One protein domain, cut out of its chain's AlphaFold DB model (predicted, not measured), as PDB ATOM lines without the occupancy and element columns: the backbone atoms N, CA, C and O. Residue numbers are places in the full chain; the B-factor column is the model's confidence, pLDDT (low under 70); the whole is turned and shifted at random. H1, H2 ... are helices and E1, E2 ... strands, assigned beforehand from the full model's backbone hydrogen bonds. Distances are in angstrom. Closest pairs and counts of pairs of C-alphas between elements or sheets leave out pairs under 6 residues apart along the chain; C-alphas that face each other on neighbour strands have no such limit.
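What this domain is: This is residues 77 to 191 of the 191 residues of an uncharacterized protein of Photobacterium kishitanii (UniProt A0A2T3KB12). A strongly twisted sheet of four antiparallel strands is the middle layer of three: H2 runs along one face, while H3, round which the sheet curls, and H5 are on the other. H1 only grazes the sheet. The printed part has 115 residues, with named elements in the order H1 E1 E2 H2 E3 H3 H4 E4 H5; the sheet's order is E2 E1 E3 E4. The class is mixed, helices and strands; the whole is compact, with a radius of gyration of the C-alphas of 14.6 A, and spans 45 by 30 by 24 A.

Where its parts are: H1, residues 77 to 82, begins at C-alpha 77 (3.830, 17.940, -11.867). E1 is 87 to 97, 30.0 A; E2 101 to 106; H2 109 to 122, 20.0 A. E3, 130 to 140, 29.8 A, bends by 56 degrees at residue 135. H3 is 145 to 159, 20.8 A; H4 163 to 166; E4 171 to 174. H5, 178 to 189, ends at C-alpha 189 (16.373, 29.025, -33.283).

How they stand to each other: H1 comes closest to E3 at the C-alphas of Ile 79 and Val 138, 7.3 A. Hairpin E1 and E2 has N 93 and O 104 at 2.8 A; E1 and E3 have N 92 and O 135 at 2.8 A; E3 and E4 have N 172 and O 134 at 2.8 A, each within hydrogen-bond range. E2, H2, E3 form a split strand-helix-strand unit, E1 between its strands, with a right-handed crossover. H2 lies over E1 and E3 at a height over the sheet of 8.5 A. H3 comes closest to E3 at the C-alphas of Ile 148 and Thr 139, 6.6 A. H5 runs across the strands, at 78 degrees to E3 on the local plane. H5 touches H4 with residues 178 to 182 alone, the closest C-alphas being Asn 178 and Asn 166, 5.5 A. Every O i to N i+4 pair is within range in H3 and H5, 9 of 10 in H2 and 0 of 2 in H1, where 1 of 3 O i to N i+3 pairs is; H4 is too short for an i+4 pair.

The domain as a whole: The C-alphas farthest apart, Tyr 84 and His 126, are 47.9 A apart. The printed part has no cut and no long link. The model's pLDDT is under 70 at residues 77 to 86, 124 to 128 and 191.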
ATOM      1  N   GLU A  77       4.678  18.916 -11.159       66.50
ATOM      2  CA  GLU A  77       3.830  17.940 -11.867       66.50
ATOM      3  C   GLU A  77       4.386  16.503 -11.827       66.50
ATOM      4  O   GLU A  77       3.608  15.556 -11.908       66.50
ATOM      5  N   LEU A  78       5.703  16.330 -11.659       58.78
ATOM      6  CA  LEU A  78       6.361  15.023 -11.533       58.78
ATOM      7  C   LEU A  78       6.264  14.449 -10.108       58.78
ATOM      8  O   LEU A  78       6.563  13.279  -9.892       58.78
ATOM      9  N   ILE A  79       5.807  15.241  -9.128       56.97
ATOM     10  CA  ILE A  79       5.717  14.817  -7.720       56.97
ATOM     11  C   ILE A  79       4.604  13.780  -7.497       56.97
ATOM     12  O   ILE A  79       4.679  13.010  -6.543       56.97
ATOM     13  N   VAL A  80       3.597  13.709  -8.378       51.22
ATOM     14  CA  VAL A  80       2.472  12.757  -8.250       51.22
ATOM     15  C   VAL A  80       2.952  11.299  -8.271       51.22
ATOM     16  O   VAL A  80       2.368  10.456  -7.596       51.22
ATOM     17  N   ASP A  81       4.061  11.012  -8.957       53.16
ATOM     18  CA  ASP A  81       4.633   9.663  -9.043       53.16
ATOM     19  C   ASP A  81       5.577   9.318  -7.869       53.16
ATOM     20  O   ASP A  81       6.025   8.178  -7.746       53.16
ATOM     21  N   LEU A  82       5.845  10.267  -6.961       53.53
ATOM     22  CA  LEU A  82       6.784  10.110  -5.842       53.53
ATOM     23  C   LEU A  82       6.114   9.697  -4.517       53.53
ATOM     24  O   LEU A  82       6.776   9.686  -3.485       53.53
ATOM     25  N   GLU A  83       4.828   9.326  -4.489       52.81
ATOM     26  CA  GLU A  83       4.120   8.980  -3.233       52.81
ATOM     27  C   GLU A  83       4.775   7.832  -2.429       52.81
ATOM     28  O   GLU A  83       4.554   7.714  -1.220       52.81
ATOM     29  N   TYR A  84       5.611   7.007  -3.070       50.62
ATOM     30  CA  TYR A  84       6.335   5.900  -2.431       50.62
ATOM     31  C   TYR A  84       7.818   6.187  -2.156       50.62
ATOM     32  O   TYR A  84       8.436   5.465  -1.368       50.62
ATOM     33  N   SER A  85       8.391   7.231  -2.755       58.41
ATOM     34  CA  SER A  85       9.768   7.660  -2.522       58.41
ATOM     35  C   SER A  85       9.759   8.810  -1.519       58.41
ATOM     36  O   SER A  85       8.858   9.634  -1.486       58.41
ATOM     37  N   LYS A  86      10.722   8.865  -0.596       69.62
ATOM     38  CA  LYS A  86      10.835  10.024   0.307       69.62
ATOM     39  C   LYS A  86      11.373  11.175  -0.549       69.62
ATOM     40  O   LYS A  86      12.540  11.079  -0.918       69.62
ATOM     41  N   PRO A  87      10.608  12.226  -0.886       79.12
ATOM     42  CA  PRO A  87      11.133  13.279  -1.739       79.12
ATOM     43  C   PRO A  87      12.093  14.175  -0.948       79.12
ATOM     44  O   PRO A  87      11.942  14.371   0.263       79.12
ATOM     45  N   VAL A  88      13.083  14.733  -1.636       83.56
ATOM     46  CA  VAL A  88      13.972  15.783  -1.136       83.56
ATOM     47  C   VAL A  88      13.944  16.936  -2.123       83.56
ATOM     48  O   VAL A  88      13.997  16.735  -3.331       83.56
ATOM     49  N   VAL A  89      13.862  18.155  -1.595       86.12
ATOM     50  CA  VAL A  89      13.983  19.373  -2.394       86.12
ATOM     51  C   VAL A  89      15.447  19.793  -2.420       86.12
ATOM     52  O   VAL A  89      16.075  19.916  -1.368       86.12
ATOM     53  N   VAL A  90      15.965  20.044  -3.614       91.62
ATOM     54  CA  VAL A  90      17.255  20.692  -3.857       91.62
ATOM     55  C   VAL A  90      17.036  22.007  -4.600       91.62
ATOM     56  O   VAL A  90      15.972  22.248  -5.170       91.62
ATOM     57  N   TYR A  91      18.034  22.879  -4.584       93.06
ATOM     58  CA  TYR A  91      17.984  24.194  -5.217       93.06
ATOM     59  C   TYR A  91      19.032  24.266  -6.312       93.06
ATOM     60  O   TYR A  91      20.198  23.971  -6.069       93.06
ATOM     61  N   VAL A  92      18.624  24.656  -7.512       95.19
ATOM     62  CA  VAL A  92      19.460  24.633  -8.711       95.19
ATOM     63  C   VAL A  92      19.778  26.058  -9.132       95.19
ATOM     64  O   VAL A  92      18.874  26.884  -9.265       95.19
ATOM     65  N   VAL A  93      21.061  26.332  -9.365       95.94
ATOM     66  CA  VAL A  93      21.544  27.552 -10.015       95.94
ATOM     67  C   VAL A  93      22.037  27.170 -11.402       95.94
ATOM     68  O   VAL A  93      23.115  26.598 -11.555       95.94
ATOM     69  N   GLY A  94      21.227  27.465 -12.414       93.75
ATOM     70  CA  GLY A  94      21.535  27.171 -13.812       93.75
ATOM     71  C   GLY A  94      22.057  28.403 -14.537       93.75
ATOM     72  O   GLY A  94      21.479  29.477 -14.403       93.75
ATOM     73  N   VAL A  95      23.114  28.258 -15.328       91.69
ATOM     74  CA  VAL A  95      23.588  29.248 -16.298       91.69
ATOM     75  C   VAL A  95      23.292  28.700 -17.683       91.69
ATOM     76  O   VAL A  95      23.845  27.684 -18.091       91.69
ATOM     77  N   GLU A  96      22.433  29.378 -18.423       89.56
ATOM     78  CA  GLU A  96      22.077  29.008 -19.782       89.56
ATOM     79  C   GLU A  96      22.541  30.081 -20.757       89.56
ATOM     80  O   GLU A  96      22.457  31.267 -20.469       89.56
ATOM     81  N   SER A  97      23.020  29.675 -21.924       88.06
ATOM     82  CA  SER A  97      23.260  30.520 -23.085       88.06
ATOM     83  C   SER A  97      22.540  29.962 -24.311       88.06
ATOM     84  O   SER A  97      22.070  28.822 -24.310       88.06
ATOM     85  N   LEU A  98      22.508  30.735 -25.397       85.19
ATOM     86  CA  LEU A  98      21.939  30.296 -26.680       85.19
ATOM     87  C   LEU A  98      22.643  29.069 -27.293       85.19
ATOM     88  O   LEU A  98      22.068  28.394 -28.145       85.19
ATOM     89  N   THR A  99      23.838  28.693 -26.831       82.19
ATOM     90  CA  THR A  99      24.608  27.563 -27.394       82.19
ATOM     91  C   THR A  99      25.028  26.499 -26.384       82.19
ATOM     92  O   THR A  99      25.349  25.384 -26.782       82.19
ATOM     93  N   SER A 100      25.020  26.805 -25.091       84.56
ATOM     94  CA  SER A 100      25.405  25.876 -24.026       84.56
ATOM     95  C   SER A 100      24.695  26.200 -22.720       84.56
ATOM     96  O   SER A 100      24.254  27.328 -22.516       84.56
ATOM     97  N   GLY A 101      24.625  25.232 -21.815       86.38
ATOM     98  CA  GLY A 101      24.136  25.434 -20.459       86.38
ATOM     99  C   GLY A 101      24.974  24.658 -19.454       86.38
ATOM    100  O   GLY A 101      25.785  23.807 -19.820       86.38
ATOM    101  N   GLY A 102      24.791  24.983 -18.187       90.62
ATOM    102  CA  GLY A 102      25.344  24.252 -17.061       90.62
ATOM    103  C   GLY A 102      24.610  24.639 -15.790       90.62
ATOM    104  O   GLY A 102      23.898  25.642 -15.751       90.62
ATOM    105  N   PHE A 103      24.776  23.852 -14.740       95.44
ATOM    106  CA  PHE A 103      24.157  24.131 -13.456       95.44
ATOM    107  C   PHE A 103      25.018  23.590 -12.323       95.44
ATOM    108  O   PHE A 103      25.806  22.666 -12.508       95.44
ATOM    109  N   ASP A 104      24.800  24.157 -11.147       96.19
ATOM    110  CA  ASP A 104      25.139  23.549  -9.870       96.19
ATOM    111  C   ASP A 104      23.855  23.412  -9.049       96.19
ATOM    112  O   ASP A 104      22.902  24.180  -9.223       96.19
ATOM    113  N   TRP A 105      23.824  22.456  -8.123       96.06
ATOM    114  CA  TRP A 105      22.710  22.303  -7.193       96.06
ATOM    115  C   TRP A 105      23.178  22.222  -5.742       96.06
ATOM    116  O   TRP A 105      24.308  21.843  -5.430       96.06
ATOM    117  N   TYR A 106      22.275  22.601  -4.844       93.88
ATOM    118  CA  TYR A 106      22.532  22.785  -3.426       93.88
ATOM    119  C   TYR A 106      21.432  22.118  -2.599       93.88
ATOM    120  O   TYR A 106      20.263  22.139  -2.992       93.88
ATOM    121  N   PRO A 107      21.772  21.547  -1.435       89.44
ATOM    122  CA  PRO A 107      20.783  20.949  -0.541       89.44
ATOM    123  C   PRO A 107      19.916  21.995   0.179       89.44
ATOM    124  O   PRO A 107      18.892  21.643   0.754       89.44
ATOM    125  N   ASP A 108      20.323  23.267   0.179       85.94
ATOM    126  CA  ASP A 108      19.649  24.354   0.882       85.94
ATOM    127  C   ASP A 108      19.589  25.638   0.042       85.94
ATOM    128  O   ASP A 108      20.434  25.885  -0.823       85.94
ATOM    129  N   TYR A 109      18.566  26.452   0.314       84.31
ATOM    130  CA  TYR A 109      18.301  27.682  -0.426       84.31
ATOM    131  C   TYR A 109      19.403  28.726  -0.228       84.31
ATOM    132  O   TYR A 109      19.841  29.329  -1.201       84.31
ATOM    133  N   CYS A 110      19.891  28.917   1.001       84.31
ATOM    134  CA  CYS A 110      20.868  29.959   1.330       84.31
ATOM    135  C   CYS A 110      22.176  29.780   0.540       84.31
ATOM    136  O   CYS A 110      22.727  30.739  -0.011       84.31
ATOM    137  N   SER A 111      22.660  28.541   0.425       88.81
ATOM    138  CA  SER A 111      23.821  28.190  -0.396       88.81
ATOM    139  C   SER A 111      23.590  28.501  -1.876       88.81
ATOM    140  O   SER A 111      24.459  29.099  -2.520       88.81
ATOM    141  N   ALA A 112      22.414  28.148  -2.403       92.50
ATOM    142  CA  ALA A 112      22.043  28.416  -3.790       92.50
ATOM    143  C   ALA A 112      21.906  29.914  -4.072       92.50
ATOM    144  O   ALA A 112      22.468  30.414  -5.043       92.50
ATOM    145  N   GLU A 113      21.226  30.661  -3.206       92.00
ATOM    146  CA  GLU A 113      21.031  32.102  -3.340       92.00
ATOM    147  C   GLU A 113      22.365  32.854  -3.287       92.00
ATOM    148  O   GLU A 113      22.625  33.751  -4.098       92.00
ATOM    149  N   LYS A 114      23.261  32.454  -2.379       90.44
ATOM    150  CA  LYS A 114      24.615  33.002  -2.320       90.44
ATOM    151  C   LYS A 114      25.358  32.780  -3.635       90.44
ATOM    152  O   LYS A 114      25.980  33.722  -4.131       90.44
ATOM    153  N   ASN A 115      25.298  31.575  -4.209       93.75
ATOM    154  CA  ASN A 115      25.914  31.311  -5.508       93.75
ATOM    155  C   ASN A 115      25.246  32.135  -6.616       93.75
ATOM    156  O   ASN A 115      25.940  32.852  -7.331       93.75
ATOM    157  N   PHE A 116      23.916  32.130  -6.692       93.81
ATOM    158  CA  PHE A 116      23.141  32.895  -7.663       93.81
ATOM    159  C   PHE A 116      23.550  34.372  -7.673       93.81
ATOM    160  O   PHE A 116      23.859  34.933  -8.724       93.81
ATOM    161  N   ASN A 117      23.651  34.997  -6.500       92.19
ATOM    162  CA  ASN A 117      24.057  36.393  -6.363       92.19
ATOM    163  C   ASN A 117      25.535  36.643  -6.703       92.19
ATOM    164  O   ASN A 117      25.867  37.718  -7.209       92.19
ATOM    165  N   CYS A 118      26.428  35.682  -6.461       91.81
ATOM    166  CA  CYS A 118      27.811  35.749  -6.940       91.81
ATOM    167  C   CYS A 118      27.868  35.681  -8.470       91.81
ATOM    168  O   CYS A 118      28.491  36.539  -9.094       91.81
ATOM    169  N   THR A 119      27.157  34.730  -9.073       89.19
ATOM    170  CA  THR A 119      27.128  34.508 -10.522       89.19
ATOM    171  C   THR A 119      26.529  35.707 -11.261       89.19
ATOM    172  O   THR A 119      27.078  36.142 -12.276       89.19
ATOM    173  N   LYS A 120      25.486  36.347 -10.704       89.25
ATOM    174  CA  LYS A 120      24.941  37.624 -11.212       89.25
ATOM    175  C   LYS A 120      26.014  38.703 -11.367       89.25
ATOM    176  O   LYS A 120      26.039  39.395 -12.379       89.25
ATOM    177  N   LYS A 121      26.904  38.849 -10.378       84.31
ATOM    178  CA  LYS A 121      27.961  39.879 -10.376       84.31
ATOM    179  C   LYS A 121      29.050  39.613 -11.412       84.31
ATOM    180  O   LYS A 121      29.746  40.545 -11.803       84.31
ATOM    181  N   THR A 122      29.218  38.361 -11.828       79.94
ATOM    182  CA  THR A 122      30.245  37.954 -12.794       79.94
ATOM    183  C   THR A 122      29.754  37.922 -14.240       79.94
ATOM    184  O   THR A 122      30.582  37.839 -15.143       79.94
ATOM    185  N   LEU A 123      28.441  38.003 -14.485       76.50
ATOM    186  CA  LEU A 123      27.882  38.025 -15.839       76.50
ATOM    187  C   LEU A 123      28.188  39.359 -16.540       76.50
ATOM    188  O   LEU A 123      27.742  40.415 -16.080       76.50
ATOM    189  N   PRO A 124      28.888  39.348 -17.687       65.94
ATOM    190  CA  PRO A 124      29.122  40.561 -18.456       65.94
ATOM    191  C   PRO A 124      27.817  41.021 -19.125       65.94
ATOM    192  O   PRO A 124      27.393  40.471 -20.140       65.94
ATOM    193  N   MET A 125      27.179  42.061 -18.577       61.38
ATOM    194  CA  MET A 125      25.876  42.556 -19.056       61.38
ATOM    195  C   MET A 125      25.892  43.089 -20.499       61.38
ATOM    196  O   MET A 125      24.854  43.136 -21.148       61.38
ATOM    197  N   HIS A 126      27.051  43.499 -21.016       56.69
ATOM    198  CA  HIS A 126      27.147  44.262 -22.269       56.69
ATOM    199  C   HIS A 126      27.154  43.396 -23.544       56.69
ATOM    200  O   HIS A 126      27.108  43.942 -24.643       56.69
ATOM    201  N   GLN A 127      27.216  42.068 -23.407       61.53
ATOM    202  CA  GLN A 127      27.171  41.081 -24.503       61.53
ATOM    203  C   GLN A 127      26.468  39.788 -24.058       61.53
ATOM    204  O   GLN A 127      26.764  38.703 -24.550       61.53
ATOM    205  N   CYS A 128      25.598  39.881 -23.050       67.12
ATOM    206  CA  CYS A 128      25.074  38.700 -22.383       67.12
ATOM    207  C   CYS A 128      24.108  37.961 -23.317       67.12
ATOM    208  O   CYS A 128      22.999  38.419 -23.541       67.12
ATOM    209  N   THR A 129      24.515  36.816 -23.858       80.19
ATOM    210  CA  THR A 129      23.614  35.831 -24.481       80.19
ATOM    211  C   THR A 129      23.237  34.742 -23.483       80.19
ATOM    212  O   THR A 129      22.882  33.633 -23.880       80.19
ATOM    213  N   SER A 130      23.362  35.050 -22.189       88.25
ATOM    214  CA  SER A 130      23.196  34.103 -21.100       88.25
ATOM    215  C   SER A 130      22.190  34.585 -20.064       88.25
ATOM    216  O   SER A 130      22.143  35.766 -19.727       88.25
ATOM    217  N   GLN A 131      21.426  33.649 -19.517       89.69
ATOM    218  CA  GLN A 131      20.555  33.831 -18.370       89.69
ATOM    219  C   GLN A 131      21.049  32.947 -17.229       89.69
ATOM    220  O   GLN A 131      21.479  31.816 -17.433       89.69
ATOM    221  N   VAL A 132      20.956  33.450 -16.007       92.12
ATOM    222  CA  VAL A 132      21.115  32.650 -14.799       92.12
ATOM    223  C   VAL A 132      19.767  32.508 -14.132       92.12
ATOM    224  O   VAL A 132      19.035  33.489 -13.982       92.12
ATOM    225  N   SER A 133      19.456  31.278 -13.747       92.94
ATOM    226  CA  SER A 133      18.207  30.881 -13.125       92.94
ATOM    227  C   SER A 133      18.452  30.310 -11.733       92.94
ATOM    228  O   SER A 133      19.428  29.594 -11.531       92.94
ATOM    229  N   LEU A 134      17.542  30.585 -10.799       93.81
ATOM    230  CA  LEU A 134      17.472  29.932  -9.489       93.81
ATOM    231  C   LEU A 134      16.067  29.351  -9.299       93.81
ATOM    232  O   LEU A 134      15.080  30.068  -9.450       93.81
ATOM    233  N   PHE A 135      15.972  28.062  -8.983       92.31
ATOM    234  CA  PHE A 135      14.700  27.371  -8.745       92.31
ATOM    235  C   PHE A 135      14.884  26.164  -7.818       92.31
ATOM    236  O   PHE A 135      15.993  25.661  -7.646       92.31
ATOM    237  N   SER A 136      13.793  25.693  -7.216       91.44
ATOM    238  CA  SER A 136      13.753  24.442  -6.453       91.44
ATOM    239  C   SER A 136      13.374  23.260  -7.354       91.44
ATOM    240  O   SER A 136      12.614  23.410  -8.312       91.44
ATOM    241  N   TYR A 137      13.895  22.077  -7.049       91.12
ATOM    242  CA  TYR A 137      13.683  20.831  -7.787       91.12
ATOM    243  C   TYR A 137      13.483  19.678  -6.794       91.12
ATOM    244  O   TYR A 137      14.205  19.597  -5.800       91.12
ATOM    245  N   VAL A 138      12.499  18.804  -7.021       88.88
ATOM    246  CA  VAL A 138      12.298  17.592  -6.205       88.88
ATOM    247  C   VAL A 138      13.013  16.409  -6.825       88.88
ATOM    248  O   VAL A 138      12.826  16.143  -8.002       88.88
ATOM    249  N   THR A 139      13.750  15.678  -6.002       87.44
ATOM    250  CA  THR A 139      14.407  14.410  -6.327       87.44
ATOM    251  C   THR A 139      14.047  13.359  -5.277       87.44
ATOM    252  O   THR A 139      13.536  13.674  -4.198       87.44
ATOM    253  N   GLU A 140      14.354  12.096  -5.543       84.19
ATOM    254  CA  GLU A 140      14.257  11.036  -4.543       84.19
ATOM    255  C   GLU A 140      15.375  11.139  -3.492       84.19
ATOM    256  O   GLU A 140      16.536  11.387  -3.811       84.19
ATOM    257  N   LYS A 141      15.049  10.903  -2.212       76.62
ATOM    258  CA  LYS A 141      16.018  10.910  -1.096       76.62
ATOM    259  C   LYS A 141      17.110   9.852  -1.228       76.62
ATOM    260  O   LYS A 141      18.169   9.997  -0.624       76.62
ATOM    261  N   GLU A 142      16.797   8.749  -1.895       82.69
ATOM    262  CA  GLU A 142      17.695   7.599  -2.013       82.69
ATOM    263  C   GLU A 142      18.757   7.812  -3.091       82.69
ATOM    264  O   GLU A 142      19.778   7.123  -3.065       82.69
ATOM    265  N   PHE A 143      18.560   8.800  -3.970       84.25
ATOM    266  CA  PHE A 143      19.520   9.126  -5.010       84.25
ATOM    267  C   PHE A 143      20.826   9.636  -4.400       84.25
ATOM    268  O   PHE A 143      20.876  10.495  -3.513       84.25
ATOM    269  N   SER A 144      21.917   9.086  -4.911       91.25
ATOM    270  CA  SER A 144      23.258   9.605  -4.722       91.25
ATOM    271  C   SER A 144      23.399  10.983  -5.373       91.25
ATOM    272  O   SER A 144      22.610  11.394  -6.219       91.25
ATOM    273  N   LYS A 145      24.456  11.715  -5.004       92.12
ATOM    274  CA  LYS A 145      24.726  13.031  -5.600       92.12
ATOM    275  C   LYS A 145      24.877  12.972  -7.121       92.12
ATOM    276  O   LYS A 145      24.470  13.911  -7.798       92.12
ATOM    277  N   ASP A 146      25.457  11.893  -7.638       94.44
ATOM    278  CA  ASP A 146      25.676  11.721  -9.074       94.44
ATOM    279  C   ASP A 146      24.349  11.457  -9.797       94.44
ATOM    280  O   ASP A 146      24.108  12.043 -10.847       94.44
ATOM    281  N   GLU A 147      23.450  10.672  -9.193       93.19
ATOM    282  CA  GLU A 147      22.097  10.430  -9.716       93.19
ATOM    283  C   GLU A 147      21.256  11.714  -9.727       93.19
ATOM    284  O   GLU A 147      20.683  12.045 -10.762       93.19
ATOM    285  N   ILE A 148      21.269  12.493  -8.637       92.12
ATOM    286  CA  ILE A 148      20.604  13.810  -8.580       92.12
ATOM    287  C   ILE A 148      21.156  14.730  -9.677       92.12
ATOM    288  O   ILE A 148      20.406  15.415 -10.368       92.12
ATOM    289  N   THR A 149      22.480  14.745  -9.855       95.12
ATOM    290  CA  THR A 149      23.122  15.565 -10.891       95.12
ATOM    291  C   THR A 149      22.683  15.122 -12.284       95.12
ATOM    292  O   THR A 149      22.315  15.960 -13.094       95.12
ATOM    293  N   GLN A 150      22.675  13.822 -12.569       94.19
ATOM    294  CA  GLN A 150      22.269  13.301 -13.872       94.19
ATOM    295  C   GLN A 150      20.792  13.578 -14.181       94.19
ATOM    296  O   GLN A 150      20.443  13.894 -15.321       94.19
ATOM    297  N   GLU A 151      19.928  13.479 -13.175       92.19
ATOM    298  CA  GLU A 151      18.512  13.795 -13.310       92.19
ATOM    299  C   GLU A 151      18.307  15.278 -13.646       92.19
ATOM    300  O   GLU A 151      17.649  15.602 -14.636       92.19
ATOM    301  N   ILE A 152      18.928  16.179 -12.875       93.56
ATOM    302  CA  ILE A 152      18.828  17.623 -13.113       93.56
ATOM    303  C   ILE A 152      19.443  17.993 -14.464       93.56
ATOM    304  O   ILE A 152      18.882  18.839 -15.150       93.56
ATOM    305  N   ASP A 153      20.542  17.359 -14.882       93.69
ATOM    306  CA  ASP A 153      21.148  17.586 -16.201       93.69
ATOM    307  C   ASP A 153      20.193  17.205 -17.330       93.69
ATOM    308  O   ASP A 153      19.976  17.984 -18.258       93.69
ATOM    309  N   THR A 154      19.550  16.042 -17.215       91.50
ATOM    310  CA  THR A 154      18.539  15.591 -18.180       91.50
ATOM    311  C   THR A 154      17.383  16.587 -18.244       91.50
ATOM    312  O   THR A 154      17.037  17.068 -19.322       91.50
ATOM    313  N   PHE A 155      16.845  16.979 -17.086       91.06
ATOM    314  CA  PHE A 155      15.784  17.975 -16.999       91.06
ATOM    315  C   PHE A 155      16.207  19.324 -17.600       91.06
ATOM    316  O   PHE A 155      15.466  19.929 -18.373       91.06
ATOM    317  N   PHE A 156      17.400  19.818 -17.274       89.81
ATOM    318  CA  PHE A 156      17.859  21.114 -17.757       89.81
ATOM    319  C   PHE A 156      18.020  21.093 -19.279       89.81
ATOM    320  O   PHE A 156      17.477  21.964 -19.948       89.81
ATOM    321  N   ASN A 157      18.648  20.054 -19.832       88.69
ATOM    322  CA  ASN A 157      18.830  19.893 -21.274       88.69
ATOM    323  C   ASN A 157      17.503  19.817 -22.049       88.69
ATOM    324  O   ASN A 157      17.410  20.336 -23.161       88.69
ATOM    325  N   GLU A 158      16.475  19.186 -21.480       88.38
ATOM    326  CA  GLU A 158      15.163  19.060 -22.123       88.38
ATOM    327  C   GLU A 158      14.312  20.332 -22.010       88.38
ATOM    328  O   GLU A 158      13.598  20.690 -22.951       88.38
ATOM    329  N   PHE A 159      14.361  21.017 -20.864       89.44
ATOM    330  CA  PHE A 159      13.355  22.020 -20.520       89.44
ATOM    331  C   PHE A 159      13.860  23.460 -20.470       89.44
ATOM    332  O   PHE A 159      13.023  24.356 -20.604       89.44
ATOM    333  N   SER A 160      15.162  23.725 -20.317       87.56
ATOM    334  CA  SER A 160      15.686  25.074 -20.033       87.56
ATOM    335  C   SER A 160      15.279  26.132 -21.070       87.56
ATOM    336  O   SER A 160      14.940  27.261 -20.717       87.56
ATOM    337  N   ARG A 161      15.161  25.746 -22.347       86.69
ATOM    338  CA  ARG A 161      14.732  26.636 -23.448       86.69
ATOM    339  C   ARG A 161      13.233  26.688 -23.689       86.69
ATOM    340  O   ARG A 161      12.763  27.452 -24.530       86.69
ATOM    341  N   THR A 162      12.453  25.880 -22.985       87.56
ATOM    342  CA  THR A 162      11.009  25.830 -23.209       87.56
ATOM    343  C   THR A 162      10.325  27.052 -22.607       87.56
ATOM    344  O   THR A 162      10.652  27.505 -21.508       87.56
ATOM    345  N   ALA A 163       9.285  27.549 -23.280       86.56
ATOM    346  CA  ALA A 163       8.467  28.632 -22.739       86.56
ATOM    347  C   ALA A 163       7.828  28.261 -21.386       86.56
ATOM    348  O   ALA A 163       7.634  29.134 -20.542       86.56
ATOM    349  N   LYS A 164       7.523  26.972 -21.154       86.31
ATOM    350  CA  LYS A 164       6.963  26.481 -19.884       86.31
ATOM    351  C   LYS A 164       7.944  26.691 -18.728       86.31
ATOM    352  O   LYS A 164       7.565  27.273 -17.716       86.31
ATOM    353  N   PHE A 165       9.195  26.260 -18.889       88.75
ATOM    354  CA  PHE A 165      10.240  26.467 -17.886       88.75
ATOM    355  C   PHE A 165      10.537  27.955 -17.696       88.75
ATOM    356  O   PHE A 165      10.581  28.455 -16.570       88.75
ATOM    357  N   ASN A 166      10.683  28.684 -18.802       87.12
ATOM    358  CA  ASN A 166      11.072  30.083 -18.762       87.12
ATOM    359  C   ASN A 166      10.011  30.988 -18.159       87.12
ATOM    360  O   ASN A 166      10.386  31.920 -17.471       87.12
ATOM    361  N   ASN A 167       8.722  30.696 -18.328       85.38
ATOM    362  CA  ASN A 167       7.640  31.490 -17.741       85.38
ATOM    363  C   ASN A 167       7.187  30.997 -16.359       85.38
ATOM    364  O   ASN A 167       6.185  31.486 -15.837       85.38
ATOM    365  N   SER A 168       7.895  30.040 -15.755       84.75
ATOM    366  CA  SER A 168       7.553  29.534 -14.427       84.75
ATOM    367  C   SER A 168       7.677  30.628 -13.362       84.75
ATOM    368  O   SER A 168       8.731  31.247 -13.212       84.75
ATOM    369  N   ALA A 169       6.622  30.823 -12.563       81.25
ATOM    370  CA  ALA A 169       6.644  31.731 -11.408       81.25
ATOM    371  C   ALA A 169       7.586  31.244 -10.288       81.25
ATOM    372  O   ALA A 169       7.973  32.009  -9.403       81.25
ATOM    373  N   ASN A 170       7.973  29.968 -10.342       83.31
ATOM    374  CA  ASN A 170       8.851  29.323  -9.373       83.31
ATOM    375  C   ASN A 170      10.343  29.490  -9.703       83.31
ATOM    376  O   ASN A 170      11.193  28.991  -8.967       83.31
ATOM    377  N   LYS A 171      10.665  30.184 -10.798       88.62
ATOM    378  CA  LYS A 171      12.027  30.437 -11.262       88.62
ATOM    379  C   LYS A 171      12.379  31.908 -11.085       88.62
ATOM    380  O   LYS A 171      11.648  32.793 -11.521       88.62
ATOM    381  N   GLU A 172      13.520  32.181 -10.473       90.50
ATOM    382  CA  GLU A 172      14.158  33.495 -10.525       90.50
ATOM    383  C   GLU A 172      15.126  33.564 -11.686       90.50
ATOM    384  O   GLU A 172      15.704  32.555 -12.079       90.50
ATOM    385  N   SER A 173      15.297  34.748 -12.262       89.31
ATOM    386  CA  SER A 173      16.022  34.905 -13.517       89.31
ATOM    387  C   SER A 173      16.728  36.253 -13.611       89.31
ATOM    388  O   SER A 173      16.208  37.274 -13.165       89.31
ATOM    389  N   PHE A 174      17.936  36.247 -14.174       90.94
ATOM    390  CA  PHE A 174      18.763  37.431 -14.421       90.94
ATOM    391  C   PHE A 174      19.678  37.195 -15.639       90.94
ATOM    392  O   PHE A 174      20.115  36.066 -15.827       90.94
ATOM    393  N   PRO A 175      20.036  38.204 -16.454       88.38
ATOM    394  CA  PRO A 175      19.548  39.585 -16.433       88.38
ATOM    395  C   PRO A 175      18.211  39.753 -17.162       88.38
ATOM    396  O   PRO A 175      17.587  40.806 -17.073       88.38
ATOM    397  N   PHE A 176      17.782  38.726 -17.893       86.38
ATOM    398  CA  PHE A 176      16.585  38.779 -18.712       86.38
ATOM    399  C   PHE A 176      15.335  38.481 -17.902       86.38
ATOM    400  O   PHE A 176      15.279  37.500 -17.156       86.38
ATOM    401  N   THR A 177      14.303  39.288 -18.141       84.06
ATOM    402  CA  THR A 177      12.920  38.879 -17.888       84.06
ATOM    403  C   THR A 177      12.593  37.643 -18.725       84.06
ATOM    404  O   THR A 177      13.123  37.497 -19.829       84.06
ATOM    405  N   ASN A 178      11.651  36.827 -18.262       81.00
ATOM    406  CA  ASN A 178      11.213  35.610 -18.951       81.00
ATOM    407  C   ASN A 178      10.801  35.860 -20.415       81.00
ATOM    408  O   ASN A 178      11.199  35.113 -21.305       81.00
ATOM    409  N   GLU A 179      10.079  36.952 -20.682       84.00
ATOM    410  CA  GLU A 179       9.671  37.339 -22.040       84.00
ATOM    411  C   GLU A 179      10.875  37.650 -22.940       84.00
ATOM    412  O   GLU A 179      11.013  37.063 -24.011       84.00
ATOM    413  N   ALA A 180      11.783  38.517 -22.478       87.12
ATOM    414  CA  ALA A 180      12.993  38.877 -23.222       87.12
ATOM    415  C   ALA A 180      13.884  37.662 -23.535       87.12
ATOM    416  O   ALA A 180      14.440  37.578 -24.628       87.12
ATOM    417  N   TRP A 181      14.000  36.704 -22.610       90.12
ATOM    418  CA  TRP A 181      14.763  35.477 -22.851       90.12
ATOM    419  C   TRP A 181      14.109  34.582 -23.910       90.12
ATOM    420  O   TRP A 181      14.775  34.135 -24.839       90.12
ATOM    421  N   ASN A 182      12.789  34.387 -23.833       89.62
ATOM    422  CA  ASN A 182      12.051  33.610 -24.833       89.62
ATOM    423  C   ASN A 182      12.142  34.228 -26.237       89.62
ATOM    424  O   ASN A 182      12.228  33.495 -27.224       89.62
ATOM    425  N   MET A 183      12.143  35.563 -26.339       89.38
ATOM    426  CA  MET A 183      12.371  36.256 -27.610       89.38
ATOM    427  C   MET A 183      13.757  35.935 -28.175       89.38
ATOM    428  O   MET A 183      13.851  35.538 -29.333       89.38
ATOM    429  N   LEU A 184      14.808  36.026 -27.352       89.25
ATOM    430  CA  LEU A 184      16.179  35.707 -27.766       89.25
ATOM    431  C   LEU A 184      16.329  34.257 -28.245       89.25
ATOM    432  O   LEU A 184      16.972  34.024 -29.266       89.25
ATOM    433  N   ILE A 185      15.717  33.292 -27.548       89.81
ATOM    434  CA  ILE A 185      15.705  31.882 -27.975       89.81
ATOM    435  C   ILE A 185      15.013  31.744 -29.333       89.81
ATOM    436  O   ILE A 185      15.562  31.139 -30.247       89.81
ATOM    437  N   THR A 186      13.828  32.340 -29.486       89.50
ATOM    438  CA  THR A 186      13.039  32.235 -30.724       89.50
ATOM    439  C   THR A 186      13.780  32.843 -31.915       89.50
ATOM    440  O   THR A 186      13.800  32.256 -32.995       89.50
ATOM    441  N   GLU A 187      14.404  34.009 -31.730       88.56
ATOM    442  CA  GLU A 187      15.213  34.657 -32.764       88.56
ATOM    443  C   GLU A 187      16.415  33.795 -33.166       88.56
ATOM    444  O   GLU A 187      16.701  33.674 -34.356       88.56
ATOM    445  N   HIS A 188      17.091  33.174 -32.199       87.19
ATOM    446  CA  HIS A 188      18.234  32.299 -32.445       87.19
ATOM    447  C   HIS A 188      17.843  31.007 -33.173       87.19
ATOM    448  O   HIS A 188      18.473  30.658 -34.165       87.19
ATOM    449  N   ASP A 189      16.789  30.322 -32.728       84.06
ATOM    450  CA  ASP A 189      16.373  29.025 -33.283       84.06
ATOM    451  C   ASP A 189      15.688  29.148 -34.658       84.06
ATOM    452  O   ASP A 189      15.435  28.150 -35.332       84.06
ATOM    453  N   SER A 190      15.380  30.378 -35.085       80.62
ATOM    454  CA  SER A 190      14.856  30.684 -36.420       80.62
ATOM    455  C   SER A 190      15.933  30.868 -37.505       80.62
ATOM    456  O   SER A 190      15.575  31.022 -38.678       80.62
ATOM    457  N   GLN A 191      17.219  30.872 -37.128       66.06
ATOM    458  CA  GLN A 191      18.384  31.028 -38.019       66.06
ATOM    459  C   GLN A 191      18.965  29.678 -38.447       66.06
ATOM    460  O   GLN A 191      19.405  29.599 -39.619       66.06
TER     461      GLN A 191